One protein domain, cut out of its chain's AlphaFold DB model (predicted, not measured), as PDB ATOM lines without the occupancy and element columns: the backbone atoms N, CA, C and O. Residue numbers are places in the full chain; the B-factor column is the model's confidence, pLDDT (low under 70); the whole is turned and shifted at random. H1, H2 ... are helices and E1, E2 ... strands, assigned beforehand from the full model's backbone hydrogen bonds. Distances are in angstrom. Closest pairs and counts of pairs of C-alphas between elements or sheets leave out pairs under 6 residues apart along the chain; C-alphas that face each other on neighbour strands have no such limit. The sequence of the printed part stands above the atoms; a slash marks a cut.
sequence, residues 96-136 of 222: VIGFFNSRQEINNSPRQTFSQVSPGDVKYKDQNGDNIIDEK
ATOM      1  N   VAL A  96       4.535  15.800 -38.254       91.69
ATOM      2  CA  VAL A  96       5.671  14.961 -37.859       91.69
ATOM      3  C   VAL A  96       6.214  14.212 -39.070       91.69
ATOM      4  O   VAL A  96       5.475  13.488 -39.732       91.69
ATOM      5  N   ILE A  97       7.519  14.336 -39.314       91.56
ATOM      6  CA  ILE A  97       8.229  13.641 -40.404       91.56
ATOM      7  C   ILE A  97       9.212  12.576 -39.900       91.56
ATOM      8  O   ILE A  97       9.916  11.957 -40.694       91.56
ATOM      9  N   GLY A  98       9.260  12.348 -38.586       89.62
ATOM     10  CA  GLY A  98      10.057  11.301 -37.954       89.62
ATOM     11  C   GLY A  98      10.665  11.753 -36.631       89.62
ATOM     12  O   GLY A  98      10.139  12.643 -35.964       89.62
ATOM     13  N   PHE A  99      11.800  11.150 -36.281       89.12
ATOM     14  CA  PHE A  99      12.581  11.485 -35.090       89.12
ATOM     15  C   PHE A  99      14.010  11.850 -35.471       89.12
ATOM     16  O   PHE A  99      14.560  11.319 -36.439       89.12
ATOM     17  N   PHE A 100      14.635  12.711 -34.675       89.50
ATOM     18  CA  PHE A 100      16.054  13.009 -34.825       89.50
ATOM     19  C   PHE A 100      16.907  11.819 -34.386       89.50
ATOM     20  O   PHE A 100      16.876  11.415 -33.227       89.50
ATOM     21  N   ASN A 101      17.739  11.281 -35.277       87.00
ATOM     22  CA  ASN A 101      18.558  10.106 -34.964       87.00
ATOM     23  C   ASN A 101      19.956  10.451 -34.436       87.00
ATOM     24  O   ASN A 101      20.638   9.583 -33.879       87.00
ATOM     25  N   SER A 102      20.419  11.687 -34.647       88.00
ATOM     26  CA  SER A 102      21.761  12.134 -34.260       88.00
ATOM     27  C   SER A 102      21.852  13.654 -34.092       88.00
ATOM     28  O   SER A 102      21.052  14.402 -34.648       88.00
ATOM     29  N   ARG A 103      22.888  14.132 -33.385       87.62
ATOM     30  CA  ARG A 103      23.181  15.575 -33.275       87.62
ATOM     31  C   ARG A 103      23.536  16.219 -34.615       87.62
ATOM     32  O   ARG A 103      23.218  17.380 -34.828       87.62
ATOM     33  N   GLN A 104      24.176  15.476 -35.516       88.94
ATOM     34  CA  GLN A 104      24.485  15.974 -36.856       88.94
ATOM     35  C   GLN A 104      23.205  16.235 -37.653       88.94
ATOM     36  O   GLN A 104      23.104  17.248 -38.335       88.94
ATOM     37  N   GLU A 105      22.213  15.352 -37.529       88.75
ATOM     38  CA  GLU A 105      20.907  15.549 -38.156       88.75
ATOM     39  C   GLU A 105      20.192  16.785 -37.598       88.75
ATOM     40  O   GLU A 105      19.645  17.560 -38.376       88.75
ATOM     41  N   ILE A 106      20.247  16.997 -36.278       89.25
ATOM     42  CA  ILE A 106      19.681  18.190 -35.629       89.25
ATOM     43  C   ILE A 106      20.328  19.463 -36.186       89.25
ATOM     44  O   ILE A 106      19.623  20.377 -36.591       89.25
ATOM     45  N   ASN A 107      21.661  19.500 -36.275       89.50
ATOM     46  CA  ASN A 107      22.392  20.668 -36.775       89.50
ATOM     47  C   ASN A 107      22.131  20.967 -38.262       89.50
ATOM     48  O   ASN A 107      22.278  22.109 -38.683       89.50
ATOM     49  N   ASN A 108      21.778  19.946 -39.047       90.81
ATOM     50  CA  ASN A 108      21.499  20.066 -40.480       90.81
ATOM     51  C   ASN A 108      20.001  20.239 -40.794       90.81
ATOM     52  O   ASN A 108      19.636  20.261 -41.968       90.81
ATOM     53  N   SER A 109      19.133  20.295 -39.782       90.75
ATOM     54  CA  SER A 109      17.681  20.434 -39.952       90.75
ATOM     55  C   SER A 109      17.206  21.847 -39.585       90.75
ATOM     56  O   SER A 109      17.911  22.546 -38.851       90.75
ATOM     57  N   PRO A 110      16.007  22.259 -40.042       92.12
ATOM     58  CA  PRO A 110      15.355  23.483 -39.587       92.12
ATOM     59  C   PRO A 110      15.322  23.600 -38.061       92.12
ATOM     60  O   PRO A 110      15.120  22.614 -37.339       92.12
ATOM     61  N   ARG A 111      15.531  24.816 -37.553       92.69
ATOM     62  CA  ARG A 111      15.623  25.063 -36.113       92.69
ATOM     63  C   ARG A 111      14.229  25.046 -35.491       92.69
ATOM     64  O   ARG A 111      13.458  25.977 -35.690       92.69
ATOM     65  N   GLN A 112      13.949  24.054 -34.648       92.31
ATOM     66  CA  GLN A 112      12.716  24.034 -33.856       92.31
ATOM     67  C   GLN A 112      12.808  25.008 -32.676       92.31
ATOM     68  O   GLN A 112      13.764  24.963 -31.899       92.31
ATOM     69  N   THR A 113      11.831  25.910 -32.558       90.38
ATOM     70  CA  THR A 113      11.853  27.021 -31.584       90.38
ATOM     71  C   THR A 113      11.156  26.710 -30.257       90.38
ATOM     72  O   THR A 113      11.409  27.382 -29.259       90.38
ATOM     73  N   PHE A 114      10.332  25.662 -30.222       83.31
ATOM     74  CA  PHE A 114       9.486  25.314 -29.076       83.31
ATOM     75  C   PHE A 114      10.237  24.689 -27.893       83.31
ATOM     76  O   PHE A 114       9.771  24.761 -26.756       83.31
ATOM     77  N   SER A 115      11.379  24.045 -28.141       81.31
ATOM     78  CA  SER A 115      12.167  23.374 -27.106       81.31
ATOM     79  C   SER A 115      13.602  23.108 -27.562       81.31
ATOM     80  O   SER A 115      13.939  23.199 -28.744       81.31
ATOM     81  N   GLN A 116      14.469  22.764 -26.607       84.19
ATOM     82  CA  GLN A 116      15.791  22.238 -26.924       84.19
ATOM     83  C   GLN A 116      15.661  20.797 -27.433       84.19
ATOM     84  O   GLN A 116      15.190  19.929 -26.707       84.19
ATOM     85  N   VAL A 117      16.115  20.559 -28.664       86.50
ATOM     86  CA  VAL A 117      16.005  19.266 -29.350       86.50
ATOM     87  C   VAL A 117      17.193  18.356 -29.024       86.50
ATOM     88  O   VAL A 117      18.352  18.777 -29.076       86.50
ATOM     89  N   SER A 118      16.906  17.088 -28.741       86.50
ATOM     90  CA  SER A 118      17.858  15.991 -28.543       86.50
ATOM     91  C   SER A 118      17.535  14.796 -29.457       86.50
ATOM     92  O   SER A 118      16.424  14.682 -29.970       86.50
ATOM     93  N   PRO A 119      18.493  13.880 -29.707       85.94
ATOM     94  CA  PRO A 119      18.196  12.650 -30.443       85.94
ATOM     95  C   PRO A 119      17.076  11.845 -29.766       85.94
ATOM     96  O   PRO A 119      17.124  11.640 -28.555       85.94
ATOM     97  N   GLY A 120      16.104  11.387 -30.553       82.88
ATOM     98  CA  GLY A 120      14.864  10.751 -30.099       82.88
ATOM     99  C   GLY A 120      13.655  11.681 -30.049       82.88
ATOM    100  O   GLY A 120      12.527  11.189 -29.986       82.88
ATOM    101  N   ASP A 121      13.869  12.996 -30.137       87.12
ATOM    102  CA  ASP A 121      12.781  13.967 -30.212       87.12
ATOM    103  C   ASP A 121      12.141  14.000 -31.599       87.12
ATOM    104  O   ASP A 121      12.736  13.627 -32.618       87.12
ATOM    105  N   VAL A 122      10.900  14.476 -31.614       89.19
ATOM    106  CA  VAL A 122      10.071  14.607 -32.808       89.19
ATOM    107  C   VAL A 122      10.664  15.642 -33.761       89.19
ATOM    108  O   VAL A 122      10.994  16.763 -33.362       89.19
ATOM    109  N   LYS A 123      10.750  15.258 -35.036       91.00
ATOM    110  CA  LYS A 123      11.144  16.114 -36.150       91.00
ATOM    111  C   LYS A 123       9.904  16.602 -36.890       91.00
ATOM    112  O   LYS A 123       9.116  15.783 -37.377       91.00
ATOM    113  N   TYR A 124       9.756  17.916 -36.995       94.12
ATOM    114  CA  TYR A 124       8.649  18.553 -37.704       94.12
ATOM    115  C   TYR A 124       9.041  18.992 -39.113       94.12
ATOM    116  O   TYR A 124      10.214  19.219 -39.418       94.12
ATOM    117  N   LYS A 125       8.039  19.079 -39.983       94.62
ATOM    118  CA  LYS A 125       8.179  19.610 -41.335       94.62
ATOM    119  C   LYS A 125       8.146  21.134 -41.320       94.62
ATOM    120  O   LYS A 125       7.237  21.705 -40.730       94.62
ATOM    121  N   ASP A 126       9.090  21.732 -42.031       95.31
ATOM    122  CA  ASP A 126       9.078  23.146 -42.402       95.31
ATOM    123  C   ASP A 126       8.076  23.343 -43.552       95.31
ATOM    124  O   ASP A 126       8.221  22.739 -44.623       95.31
ATOM    125  N   GLN A 127       7.010  24.098 -43.298       95.44
ATOM    126  CA  GLN A 127       5.906  24.294 -44.238       95.44
ATOM    127  C   GLN A 127       6.131  25.498 -45.155       95.44
ATOM    128  O   GLN A 127       5.631  25.491 -46.285       95.44
ATOM    129  N   ASN A 128       6.860  26.517 -44.694       94.44
ATOM    130  CA  ASN A 128       7.055  27.776 -45.420       94.44
ATOM    131  C   ASN A 128       8.464  27.921 -46.038       94.44
ATOM    132  O   ASN A 128       8.669  28.783 -46.895       94.44
ATOM    133  N   GLY A 129       9.404  27.042 -45.680       94.62
ATOM    134  CA  GLY A 129      10.758  26.963 -46.223       94.62
ATOM    135  C   GLY A 129      11.744  27.976 -45.639       94.62
ATOM    136  O   GLY A 129      12.761  28.254 -46.285       94.62
ATOM    137  N   ASP A 130      11.465  28.560 -44.471       94.38
ATOM    138  CA  ASP A 130      12.328  29.575 -43.849       94.38
ATOM    139  C   ASP A 130      13.436  28.991 -42.940       94.38
ATOM    140  O   ASP A 130      14.293  29.729 -42.441       94.38
ATOM    141  N   ASN A 131      13.509  27.656 -42.828       94.44
ATOM    142  CA  ASN A 131      14.412  26.887 -41.962       94.44
ATOM    143  C   ASN A 131      14.195  27.096 -40.453       94.44
ATOM    144  O   ASN A 131      15.083  26.775 -39.646       94.44
ATOM    145  N   ILE A 132      13.029  27.587 -40.047       94.69
ATOM    146  CA  ILE A 132      12.612  27.740 -38.657       94.69
ATOM    147  C   ILE A 132      11.302  26.967 -38.494       94.69
ATOM    148  O   ILE A 132      10.416  27.085 -39.317       94.69
ATOM    149  N   ILE A 133      11.186  26.148 -37.442       95.25
ATOM    150  CA  ILE A 133       9.891  25.553 -37.077       95.25
ATOM    151  C   ILE A 133       9.284  26.396 -35.958       95.25
ATOM    152  O   ILE A 133       9.802  26.387 -34.825       95.25
ATOM    153  N   ASP A 134       8.203  27.104 -36.270       93.56
ATOM    154  CA  ASP A 134       7.450  27.964 -35.356       93.56
ATOM    155  C   ASP A 134       5.921  27.899 -35.591       93.56
ATOM    156  O   ASP A 134       5.383  26.924 -36.123       93.56
ATOM    157  N   GLU A 135       5.174  28.886 -35.082       93.00
ATOM    158  CA  GLU A 135       3.709  28.954 -35.201       93.00
ATOM    159  C   GLU A 135       3.221  28.994 -36.662       93.00
ATOM    160  O   GLU A 135       2.071  28.640 -36.934       93.00
ATOM    161  N   LYS A 136       4.090  29.369 -37.609       94.31
ATOM    162  CA  LYS A 136       3.807  29.396 -39.046       94.31
ATOM    163  C   LYS A 136       3.855  28.019 -39.695       94.31
ATOM    164  O   LYS A 136       3.396  27.900 -40.826       94.31
TER     165      LYS A 136
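What this domain is: This is residues 96 to 136 of the 222 residues of the protein "TonB-dependent receptor" of Bacteroides pyogenes JCM 6292 (UniProt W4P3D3). A small body with little regular structure, mostly loop: a two-stranded antiparallel ladder, E1 and E2, lies along one edge, with the one-turn helix H1 at one end and the last loop, residues 125 to 136, reaching the other. A short parallel pairing, residues 111 to 112 with 132 to 133, ties the two long loops together. The 41 printed residues run E1, H1, E2; the class is mixed, with 12 residues in named elements. The whole is compact, radius of gyration of the C-alphas 9.4 A, and spans 24 by 17 by 16 A.

Where its parts are: E1, residues 96 to 99, is 8.2 A long from C-alpha 96 at (5.671, 14.961, -37.859). E2, residues 122 to 124, is 6.4 A long and ends at C-alpha 124, (8.649, 18.553, -37.704). H1, residues 103 to 107, is 6.2 A long.

How they stand to each other: E1 and E2 are antiparallel neighbours at 141 degrees; C-alphas 99 and 122 face each other at 4.6 A. N 123 and O 98 are 2.8 A apart, within hydrogen-bond range. In H1 every O i to N i+4 pair is within that range.

The domain as a whole: The farthest C-alphas, Ser 102 and Lys 136, are 25.4 A apart. The E1 to H1 link is tight, H1 to E2 long. The printed part has no cut; no printed residue is under 70 in pLDDT.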